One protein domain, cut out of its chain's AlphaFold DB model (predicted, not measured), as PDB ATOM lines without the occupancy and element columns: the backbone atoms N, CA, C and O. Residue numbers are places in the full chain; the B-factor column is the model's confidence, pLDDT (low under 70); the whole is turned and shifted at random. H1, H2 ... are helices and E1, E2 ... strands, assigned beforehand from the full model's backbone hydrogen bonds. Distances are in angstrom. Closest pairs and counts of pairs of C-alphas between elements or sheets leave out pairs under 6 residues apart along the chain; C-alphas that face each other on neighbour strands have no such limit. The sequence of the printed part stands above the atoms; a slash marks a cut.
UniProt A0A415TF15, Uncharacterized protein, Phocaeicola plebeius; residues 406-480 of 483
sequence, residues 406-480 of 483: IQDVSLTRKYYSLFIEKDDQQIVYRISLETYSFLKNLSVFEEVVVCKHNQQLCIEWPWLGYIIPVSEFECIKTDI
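AT A GLANCE: This is residues 406 to 480 of the 483 residues of an uncharacterized protein of Phocaeicola plebeius (UniProt A0A415TF15). A strongly twisted sheet of four strands, E1, E2, E3 and E7, is partly covered on one face by a smaller twisted sheet of three strands, E4, E5 and E6, with the strands of the two sheets crossed and few close approaches between them. The short helix H1 sits beyond one end of the larger sheet, on the way from E3 to the smaller sheet, and after E6 the chain returns to add E7 beside E3. The printed part has 75 residues with seven named strands and one named helix, in the order E1 E2 E3 H1 E4 E5 E6 E7; both sheets are antiparallel and the class is mostly strand. The whole is compact, with a radius of gyration of the C-alphas of 11.9 A and spans of 32 by 32 by 20 A.

HOW THE PARTS SIT: The larger sheet runs E1, residues 406 to 411, E2, residues 415 to 422, E3, residues 425 to 432, and E7, residues 474 to 478; E1 and E7 are its edge strands. E1, E2 and E3 form a meander, each strand the antiparallel neighbour of the one before. In the hairpin of E1 and E2, N 410 and O 417 are 2.9 A apart, within hydrogen-bond range. In the hairpin of E2 and E3, at 160 degrees, N 418 and O 429 are 2.8 A apart. E3 and E7 are antiparallel at 153 degrees, with N 428 and O 476 at 2.8 A. H1, residues 437 to 441, only grazes this sheet with residues 439 to 440; the closest C-alphas of E2 and H1 are those of Tyr 416 and Leu 439, 7.3 A apart. In H1, 0 of 1 O i to N i+4 pairs and 2 of 2 O i to N i+3 pairs are within hydrogen-bond range. E4, residues 449 to 453, E5, residues 456 to 461, and E6, residues 466 to 469, form a second meander. E4 and E5 are a hairpin at 137 degrees, with N 458 and O 451 at 2.8 A; E5 and E6 are one at 150 degrees, with N 459 and O 468 at 2.9 A. Between the sheets, the closest C-alphas of E1 and E4 are those of Ile 406 and Val 449, 7.8 A apart, while E2 and E5 are apart.

IN THESE COORDINATES: E3 is 22.9 A long from first to last C-alpha, E2 21.4 A, E5 15.6 A, E1 14.4 A, E7 13.1 A, E4 11.9 A, E6 10.3 A and H1 7.9 A. E1 begins at C-alpha 406, (-24.082, -38.697, 21.797), and E7 ends at C-alpha 478, (-34.946, -34.829, 30.674).

THE WHOLE: The C-alphas of Asp 424 and Ser 437 are the two farthest apart, at 33.3 A. The printed part has no cut and no long link. Its mean pLDDT is 88.6, and residues 478 to 480 are under 70.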
ATOM      1  N   ILE A 406     -24.332 -40.131  21.628       92.88
ATOM      2  CA  ILE A 406     -24.082 -38.697  21.797       92.88
ATOM      3  C   ILE A 406     -24.825 -37.947  20.688       92.88
ATOM      4  O   ILE A 406     -24.496 -38.061  19.512       92.88
ATOM      5  N   GLN A 407     -25.845 -37.189  21.079       93.06
ATOM      6  CA  GLN A 407     -26.705 -36.425  20.174       93.06
ATOM      7  C   GLN A 407     -26.137 -35.036  19.880       93.06
ATOM      8  O   GLN A 407     -26.251 -34.544  18.759       93.06
ATOM      9  N   ASP A 408     -25.558 -34.384  20.891       92.81
ATOM     10  CA  ASP A 408     -24.997 -33.039  20.763       92.81
ATOM     11  C   ASP A 408     -23.944 -32.762  21.845       92.81
ATOM     12  O   ASP A 408     -23.940 -33.368  22.925       92.81
ATOM     13  N   VAL A 409     -23.081 -31.789  21.566       94.06
ATOM     14  CA  VAL A 409     -22.034 -31.291  22.457       94.06
ATOM     15  C   VAL A 409     -22.154 -29.777  22.544       94.06
ATOM     16  O   VAL A 409     -22.110 -29.067  21.542       94.06
ATOM     17  N   SER A 410     -22.251 -29.245  23.762       93.56
ATOM     18  CA  SER A 410     -22.297 -27.798  23.975       93.56
ATOM     19  C   SER A 410     -21.187 -27.312  24.891       93.56
ATOM     20  O   SER A 410     -20.909 -27.885  25.947       93.56
ATOM     21  N   LEU A 411     -20.600 -26.180  24.509       93.50
ATOM     22  CA  LEU A 411     -19.634 -25.451  25.310       93.50
ATOM     23  C   LEU A 411     -20.203 -24.074  25.649       93.50
ATOM     24  O   LEU A 411     -20.491 -23.250  24.783       93.50
ATOM     25  N   THR A 412     -20.362 -23.814  26.941       91.75
ATOM     26  CA  THR A 412     -20.736 -22.497  27.467       91.75
ATOM     27  C   THR A 412     -19.540 -21.864  28.166       91.75
ATOM     28  O   THR A 412     -18.532 -22.510  28.404       91.75
ATOM     29  N   ARG A 413     -19.665 -20.608  28.613       88.50
ATOM     30  CA  ARG A 413     -18.597 -19.944  29.385       88.50
ATOM     31  C   ARG A 413     -18.224 -20.639  30.701       88.50
ATOM     32  O   ARG A 413     -17.223 -20.266  31.296       88.50
ATOM     33  N   LYS A 414     -19.066 -21.542  31.211       92.81
ATOM     34  CA  LYS A 414     -18.877 -22.183  32.521       92.81
ATOM     35  C   LYS A 414     -18.819 -23.698  32.454       92.81
ATOM     36  O   LYS A 414     -18.242 -24.302  33.347       92.81
ATOM     37  N   TYR A 415     -19.441 -24.294  31.445       95.31
ATOM     38  CA  TYR A 415     -19.663 -25.728  31.402       95.31
ATOM     39  C   TYR A 415     -19.458 -26.300  30.010       95.31
ATOM     40  O   TYR A 415     -19.894 -25.690  29.029       95.31
ATOM     41  N   TYR A 416     -18.897 -27.503  29.978       95.62
ATOM     42  CA  TYR A 416     -18.976 -28.439  28.865       95.62
ATOM     43  C   TYR A 416     -20.121 -29.418  29.144       95.62
ATOM     44  O   TYR A 416     -20.246 -29.903  30.273       95.62
ATOM     45  N   SER A 417     -20.984 -29.666  28.159       95.38
ATOM     46  CA  SER A 417     -22.139 -30.555  28.322       95.38
ATOM     47  C   SER A 417     -22.292 -31.507  27.143       95.38
ATOM     48  O   SER A 417     -22.228 -31.071  25.995       95.38
ATOM     49  N   LEU A 418     -22.573 -32.771  27.449       95.56
ATOM     50  CA  LEU A 418     -22.898 -33.828  26.497       95.56
ATOM     51  C   LEU A 418     -24.375 -34.178  26.607       95.56
ATOM     52  O   LEU A 418     -24.859 -34.477  27.702       95.56
ATOM     53  N   PHE A 419     -25.075 -34.163  25.478       94.88
ATOM     54  CA  PHE A 419     -26.455 -34.614  25.369       94.88
ATOM     55  C   PHE A 419     -26.445 -36.042  24.853       94.88
ATOM     56  O   PHE A 419     -26.049 -36.288  23.718       94.88
ATOM     57  N   ILE A 420     -26.867 -36.977  25.694       94.19
ATOM     58  CA  ILE A 420     -26.770 -38.404  25.417       94.19
ATOM     59  C   ILE A 420     -28.161 -39.013  25.428       94.19
ATOM     60  O   ILE A 420     -28.926 -38.819  26.372       94.19
ATOM     61  N   GLU A 421     -28.480 -39.766  24.388       92.25
ATOM     62  CA  GLU A 421     -29.654 -40.621  24.348       92.25
ATOM     63  C   GLU A 421     -29.309 -42.005  24.898       92.25
ATOM     64  O   GLU A 421     -28.321 -42.629  24.505       92.25
ATOM     65  N   LYS A 422     -30.132 -42.474  25.835       88.69
ATOM     66  CA  LYS A 422     -30.042 -43.811  26.412       88.69
ATOM     67  C   LYS A 422     -31.418 -44.271  26.873       88.69
ATOM     68  O   LYS A 422     -32.070 -43.549  27.624       88.69
ATOM     69  N   ASP A 423     -31.814 -45.489  26.506       86.00
ATOM     70  CA  ASP A 423     -33.086 -46.101  26.926       86.00
ATOM     71  C   ASP A 423     -34.307 -45.178  26.672       86.00
ATOM     72  O   ASP A 423     -35.150 -45.005  27.553       86.00
ATOM     73  N   ASP A 424     -34.367 -44.526  25.501       81.81
ATOM     74  CA  ASP A 424     -35.378 -43.515  25.123       81.81
ATOM     75  C   ASP A 424     -35.452 -42.288  26.068       81.81
ATOM     76  O   ASP A 424     -36.451 -41.562  26.115       81.81
ATOM     77  N   GLN A 425     -34.395 -42.032  26.847       85.81
ATOM     78  CA  GLN A 425     -34.246 -40.851  27.695       85.81
ATOM     79  C   GLN A 425     -33.090 -39.982  27.216       85.81
ATOM     80  O   GLN A 425     -32.025 -40.480  26.852       85.81
ATOM     81  N   GLN A 426     -33.274 -38.664  27.295       90.25
ATOM     82  CA  GLN A 426     -32.182 -37.726  27.098       90.25
ATOM     83  C   GLN A 426     -31.544 -37.427  28.454       90.25
ATOM     84  O   GLN A 426     -32.190 -36.936  29.385       90.25
ATOM     85  N   ILE A 427     -30.259 -37.728  28.563       93.62
ATOM     86  CA  ILE A 427     -29.432 -37.472  29.733       93.62
ATOM     87  C   ILE A 427     -28.406 -36.416  29.344       93.62
ATOM     88  O   ILE A 427     -27.682 -36.570  28.367       93.62
ATOM     89  N   VAL A 428     -28.320 -35.351  30.130       95.06
ATOM     90  CA  VAL A 428     -27.286 -34.332  29.970       95.06
ATOM     91  C   VAL A 428     -26.235 -34.533  31.049       95.06
ATOM     92  O   VAL A 428     -26.539 -34.420  32.239       95.06
ATOM     93  N   TYR A 429     -25.005 -34.819  30.634       95.81
ATOM     94  CA  TYR A 429     -23.840 -34.807  31.515       95.81
ATOM     95  C   TYR A 429     -23.125 -33.477  31.373       95.81
ATOM     96  O   TYR A 429     -22.797 -33.065  30.264       95.81
ATOM     97  N   ARG A 430     -22.886 -32.795  32.491       95.50
ATOM     98  CA  ARG A 430     -22.290 -31.461  32.506       95.50
ATOM     99  C   ARG A 430     -21.136 -31.376  33.492       95.50
ATOM    100  O   ARG A 430     -21.275 -31.788  34.636       95.50
ATOM    101  N   ILE A 431     -20.029 -30.768  33.077       96.56
ATOM    102  CA  ILE A 431     -18.854 -30.532  33.925       96.56
ATOM    103  C   ILE A 431     -18.406 -29.073  33.840       96.56
ATOM    104  O   ILE A 431     -18.521 -28.431  32.793       96.56
ATOM    105  N   SER A 432     -17.946 -28.516  34.964       95.06
ATOM    106  CA  SER A 432     -17.430 -27.145  35.014       95.06
ATOM    107  C   SER A 432     -16.102 -27.049  34.265       95.06
ATOM    108  O   SER A 432     -15.225 -27.885  34.472       95.06
ATOM    109  N   LEU A 433     -15.912 -25.993  33.470       91.69
ATOM    110  CA  LEU A 433     -14.635 -25.717  32.793       91.69
ATOM    111  C   LEU A 433     -13.498 -25.367  33.765       91.69
ATOM    112  O   LEU A 433     -12.345 -25.294  33.364       91.69
ATOM    113  N   GLU A 434     -13.815 -25.125  35.037       88.75
ATOM    114  CA  GLU A 434     -12.820 -24.928  36.096       88.75
ATOM    115  C   GLU A 434     -12.369 -26.245  36.746       88.75
ATOM    116  O   GLU A 434     -11.485 -26.212  37.594       88.75
ATOM    117  N   THR A 435     -12.977 -27.388  36.393       90.06
ATOM    118  CA  THR A 435     -12.644 -28.691  37.005       90.06
ATOM    119  C   THR A 435     -11.268 -29.172  36.560       90.06
ATOM    120  O   THR A 435     -10.446 -29.520  37.398       90.06
ATOM    121  N   TYR A 436     -11.013 -29.122  35.249       88.44
ATOM    122  CA  TYR A 436      -9.755 -29.520  34.622       88.44
ATOM    123  C   TYR A 436      -9.320 -28.459  33.612       88.44
ATOM    124  O   TYR A 436     -10.154 -27.885  32.906       88.44
ATOM    125  N   SER A 437      -8.016 -28.185  33.537       81.75
ATOM    126  CA  SER A 437      -7.455 -27.093  32.726       81.75
ATOM    127  C   SER A 437      -7.726 -27.270  31.228       81.75
ATOM    128  O   SER A 437      -8.063 -26.294  30.550       81.75
ATOM    129  N   PHE A 438      -7.654 -28.505  30.721       84.38
ATOM    130  CA  PHE A 438      -7.842 -28.812  29.300       84.38
ATOM    131  C   PHE A 438      -9.261 -28.496  28.796       84.38
ATOM    132  O   PHE A 438      -9.423 -28.112  27.638       84.38
ATOM    133  N   LEU A 439     -10.280 -28.556  29.668       89.12
ATOM    134  CA  LEU A 439     -11.681 -28.311  29.302       89.12
ATOM    135  C   LEU A 439     -11.898 -26.916  28.698       89.12
ATOM    136  O   LEU A 439     -12.771 -26.733  27.853       89.12
ATOM    137  N   LYS A 440     -11.097 -25.922  29.106       83.69
ATOM    138  CA  LYS A 440     -11.184 -24.540  28.601       83.69
ATOM    139  C   LYS A 440     -10.758 -24.402  27.141       83.69
ATOM    140  O   LYS A 440     -11.131 -23.420  26.503       83.69
ATOM    141  N   ASN A 441      -9.985 -25.362  26.641       82.06
ATOM    142  CA  ASN A 441      -9.441 -25.361  25.288       82.06
ATOM    143  C   ASN A 441     -10.195 -26.316  24.354       82.06
ATOM    144  O   ASN A 441      -9.853 -26.387  23.179       82.06
ATOM    145  N   LEU A 442     -11.208 -27.031  24.855       86.69
ATOM    146  CA  LEU A 442     -12.000 -27.938  24.034       86.69
ATOM    147  C   LEU A 442     -12.816 -27.181  22.987       86.69
ATOM    148  O   LEU A 442     -13.437 -26.152  23.264       86.69
ATOM    149  N   SER A 443     -12.872 -27.760  21.795       85.00
ATOM    150  CA  SER A 443     -13.866 -27.440  20.780       85.00
ATOM    151  C   SER A 443     -15.109 -28.321  20.960       85.00
ATOM    152  O   SER A 443     -15.042 -29.427  21.493       85.00
ATOM    153  N   VAL A 444     -16.265 -27.855  20.481       87.50
ATOM    154  CA  VAL A 444     -17.474 -28.700  20.377       87.50
ATOM    155  C   VAL A 444     -17.350 -29.768  19.286       87.50
ATOM    156  O   VAL A 444     -18.174 -30.669  19.227       87.50
ATOM    157  N   PHE A 445     -16.335 -29.653  18.426       86.06
ATOM    158  CA  PHE A 445     -16.048 -30.598  17.346       86.06
ATOM    159  C   PHE A 445     -15.023 -31.670  17.729       86.06
ATOM    160  O   PHE A 445     -14.719 -32.513  16.892       86.06
ATOM    161  N   GLU A 446     -14.471 -31.626  18.946       85.75
ATOM    162  CA  GLU A 446     -13.580 -32.690  19.417       85.75
ATOM    163  C   GLU A 446     -14.340 -34.014  19.492       85.75
ATOM    164  O   GLU A 446     -15.464 -34.058  20.003       85.75
ATOM    165  N   GLU A 447     -13.715 -35.093  19.018       86.06
ATOM    166  CA  GLU A 447     -14.281 -36.429  19.171       86.06
ATOM    167  C   GLU A 447     -14.350 -36.794  20.653       86.06
ATOM    168  O   GLU A 447     -13.394 -36.622  21.419       86.06
ATOM    169  N   VAL A 448     -15.508 -37.302  21.049       90.88
ATOM    170  CA  VAL A 448     -15.805 -37.706  22.412       90.88
ATOM    171  C   VAL A 448     -16.589 -39.003  22.364       90.88
ATOM    172  O   VAL A 448     -17.480 -39.167  21.533       90.88
ATOM    173  N   VAL A 449     -16.251 -39.921  23.261       91.75
ATOM    174  CA  VAL A 449     -16.849 -41.255  23.326       91.75
ATOM    175  C   VAL A 449     -17.238 -41.589  24.758       91.75
ATOM    176  O   VAL A 449     -16.641 -41.098  25.725       91.75
ATOM    177  N   VAL A 450     -18.248 -42.444  24.903       93.38
ATOM    178  CA  VAL A 450     -18.601 -43.036  26.194       93.38
ATOM    179  C   VAL A 450     -18.080 -44.458  26.224       93.38
ATOM    180  O   VAL A 450     -18.435 -45.291  25.393       93.38
ATOM    181  N   CYS A 451     -17.261 -44.757  27.220       91.25
ATOM    182  CA  CYS A 451     -16.618 -46.053  27.350       91.25
ATOM    183  C   CYS A 451     -16.603 -46.504  28.812       91.25
ATOM    184  O   CYS A 451     -16.882 -45.735  29.738       91.25
ATOM    185  N   LYS A 452     -16.279 -47.774  29.049       92.00
ATOM    186  CA  LYS A 452     -15.852 -48.234  30.368       92.00
ATOM    187  C   LYS A 452     -14.381 -48.571  30.348       92.00
ATOM    188  O   LYS A 452     -13.966 -49.444  29.595       92.00
ATOM    189  N   HIS A 453     -13.644 -47.988  31.278       85.12
ATOM    190  CA  HIS A 453     -12.291 -48.410  31.617       85.12
ATOM    191  C   HIS A 453     -12.348 -49.215  32.908       85.12
ATOM    192  O   HIS A 453     -12.750 -48.694  33.945       85.12
ATOM    193  N   ASN A 454     -11.931 -50.483  32.891       82.75
ATOM    194  CA  ASN A 454     -11.927 -51.337  34.094       82.75
ATOM    195  C   ASN A 454     -13.288 -51.361  34.828       82.75
ATOM    196  O   ASN A 454     -13.341 -51.264  36.052       82.75
ATOM    197  N   GLN A 455     -14.387 -51.473  34.072       86.25
ATOM    198  CA  GLN A 455     -15.779 -51.433  34.561       86.25
ATOM    199  C   GLN A 455     -16.276 -50.067  35.074       86.25
ATOM    200  O   GLN A 455     -17.454 -49.946  35.414       86.25
ATOM    201  N   GLN A 456     -15.437 -49.031  35.099       91.88
ATOM    202  CA  GLN A 456     -15.851 -47.673  35.441       91.88
ATOM    203  C   GLN A 456     -16.310 -46.933  34.186       91.88
ATOM    204  O   GLN A 456     -15.572 -46.870  33.210       91.88
ATOM    205  N   LEU A 457     -17.525 -46.379  34.217       94.56
ATOM    206  CA  LEU A 457     -18.078 -45.590  33.117       94.56
ATOM    207  C   LEU A 457     -17.389 -44.221  33.046       94.56
ATOM    208  O   LEU A 457     -17.381 -43.480  34.035       94.56
ATOM    209  N   CYS A 458     -16.876 -43.881  31.870       94.12
ATOM    210  CA  CYS A 458     -16.099 -42.679  31.610       94.12
ATOM    211  C   CYS A 458     -16.566 -41.974  30.332       94.12
ATOM    212  O   CYS A 458     -17.182 -42.575  29.450       94.12
ATOM    213  N   ILE A 459     -16.246 -40.687  30.262       94.31
ATOM    214  CA  ILE A 459     -16.242 -39.886  29.041       94.31
ATOM    215  C   ILE A 459     -14.777 -39.704  28.655       94.31
ATOM    216  O   ILE A 459     -13.965 -39.293  29.488       94.31
ATOM    217  N   GLU A 460     -14.441 -40.043  27.418       90.31
ATOM    218  CA  GLU A 460     -13.077 -40.016  26.898       90.31
ATOM    219  C   GLU A 460     -12.992 -39.108  25.670       90.31
ATOM    220  O   GLU A 460     -13.904 -39.085  24.845       90.31
ATOM    221  N   TRP A 461     -11.883 -38.373  25.563       89.00
ATOM    222  CA  TRP A 461     -11.462 -37.628  24.377       89.00
ATOM    223  C   TRP A 461     -10.255 -38.356  23.781       89.00
ATOM    224  O   TRP A 461      -9.118 -38.045  24.160       89.00
ATOM    225  N   PRO A 462     -10.466 -39.344  22.889       77.12
ATOM    226  CA  PRO A 462      -9.419 -40.287  22.494       77.12
ATOM    227  C   PRO A 462      -8.192 -39.600  21.891       77.12
ATOM    228  O   PRO A 462      -7.056 -39.965  22.193       77.12
ATOM    229  N   TRP A 463      -8.414 -38.551  21.093       74.38
ATOM    230  CA  TRP A 463      -7.347 -37.795  20.431       74.38
ATOM    231  C   TRP A 463      -6.495 -36.961  21.375       74.38
ATOM    232  O   TRP A 463      -5.314 -36.749  21.110       74.38
ATOM    233  N   LEU A 464      -7.084 -36.509  22.478       74.94
ATOM    234  CA  LEU A 464      -6.395 -35.716  23.491       74.94
ATOM    235  C   LEU A 464      -5.830 -36.592  24.620       74.94
ATOM    236  O   LEU A 464      -5.055 -36.111  25.439       74.94
ATOM    237  N   GLY A 465      -6.221 -37.871  24.678       75.94
ATOM    238  CA  GLY A 465      -5.789 -38.809  25.710       75.94
ATOM    239  C   GLY A 465      -6.376 -38.534  27.098       75.94
ATOM    240  O   GLY A 465      -5.801 -38.977  28.096       75.94
ATOM    241  N   TYR A 466      -7.499 -37.809  27.171       84.94
ATOM    242  CA  TYR A 466      -8.156 -37.455  28.430       84.94
ATOM    243  C   TYR A 466      -9.351 -38.345  28.728       84.94
ATOM    244  O   TYR A 466     -10.186 -38.590  27.858       84.94
ATOM    245  N   ILE A 467      -9.464 -38.778  29.983       89.12
ATOM    246  CA  ILE A 467     -10.552 -39.640  30.454       89.12
ATOM    247  C   ILE A 467     -11.080 -39.084  31.774       89.12
ATOM    248  O   ILE A 467     -10.325 -38.939  32.731       89.12
ATOM    249  N   ILE A 468     -12.385 -38.822  31.851       94.25
ATOM    250  CA  ILE A 468     -13.044 -38.391  33.088       94.25
ATOM    251  C   ILE A 468     -14.143 -39.395  33.460       94.25
ATOM    252  O   ILE A 468     -15.025 -39.678  32.642       94.25
ATOM    253  N   PRO A 469     -14.158 -39.918  34.698       94.81
ATOM    254  CA  PRO A 469     -15.269 -40.715  35.199       94.81
ATOM    255  C   PRO A 469     -16.608 -39.973  35.126       94.81
ATOM    256  O   PRO A 469     -16.739 -38.844  35.597       94.81
ATOM    257  N   VAL A 470     -17.662 -40.644  34.650       94.00
ATOM    258  CA  VAL A 470     -19.014 -40.055  34.574       94.00
ATOM    259  C   VAL A 470     -19.528 -39.601  35.949       94.00
ATOM    260  O   VAL A 470     -20.335 -38.678  36.034       94.00
ATOM    261  N   SER A 471     -19.032 -40.191  37.040       93.69
ATOM    262  CA  SER A 471     -19.356 -39.793  38.417       93.69
ATOM    263  C   SER A 471     -18.976 -38.354  38.776       93.69
ATOM    264  O   SER A 471     -19.483 -37.837  39.768       93.69
ATOM    265  N   GLU A 472     -18.089 -37.719  38.011       95.38
ATOM    266  CA  GLU A 472     -17.678 -36.326  38.217       95.38
ATOM    267  C   GLU A 472     -18.560 -35.321  37.464       95.38
ATOM    268  O   GLU A 472     -18.491 -34.118  37.717       95.38
ATOM    269  N   PHE A 473     -19.422 -35.803  36.567       95.94
ATOM    270  CA  PHE A 473     -20.363 -34.967  35.836       95.94
ATOM    271  C   PHE A 473     -21.657 -34.787  36.628       95.94
ATOM    272  O   PHE A 473     -22.219 -35.718  37.209       95.94
ATOM    273  N   GLU A 474     -22.204 -33.578  36.573       94.62
ATOM    274  CA  GLU A 474     -23.588 -33.333  36.946       94.62
ATOM    275  C   GLU A 474     -24.504 -34.025  35.928       94.62
ATOM    276  O   GLU A 474     -24.401 -33.784  34.725       94.62
ATOM    277  N   CYS A 475     -25.412 -34.878  36.404       92.00
ATOM    278  CA  CYS A 475     -26.376 -35.587  35.566       92.00
ATOM    279  C   CYS A 475     -27.751 -34.915  35.653       92.00
ATOM    280  O   CYS A 475     -28.355 -34.845  36.727       92.00
ATOM    281  N   ILE A 476     -28.264 -34.447  34.516       89.31
ATOM    282  CA  ILE A 476     -29.586 -33.835  34.387       89.31
ATOM    283  C   ILE A 476     -30.406 -34.721  33.452       89.31
ATOM    284  O   ILE A 476     -30.076 -34.865  32.279       89.31
ATOM    285  N   LYS A 477     -31.469 -35.340  33.970       80.81
ATOM    286  CA  LYS A 477     -32.371 -36.170  33.165       80.81
ATOM    287  C   LYS A 477     -33.525 -35.331  32.635       80.81
ATOM    288  O   LYS A 477     -34.147 -34.596  33.403       80.81
ATOM    289  N   THR A 478     -33.824 -35.480  31.353       65.12
ATOM    290  CA  THR A 478     -34.946 -34.829  30.674       65.12
ATOM    291  C   THR A 478     -35.777 -35.881  29.952       65.12
ATOM    292  O   THR A 478     -35.253 -36.656  29.153       65.12
ATOM    293  N   ASP A 479     -37.077 -35.918  30.242       60.25
ATOM    294  CA  ASP A 479     -38.003 -36.805  29.541       60.25
ATOM    295  C   ASP A 479     -38.197 -36.300  28.105       60.25
ATOM    296  O   ASP A 479     -38.592 -35.152  27.887       60.25
ATOM    297  N   ILE A 480     -37.966 -37.169  27.115       56.12
ATOM    298  CA  ILE A 480     -38.106 -36.845  25.680       56.12
ATOM    299  C   ILE A 480     -39.573 -36.503  25.317       56.12
ATOM    300  O   ILE A 480     -39.855 -35.917  24.276       56.12
TER     301      ILE A 480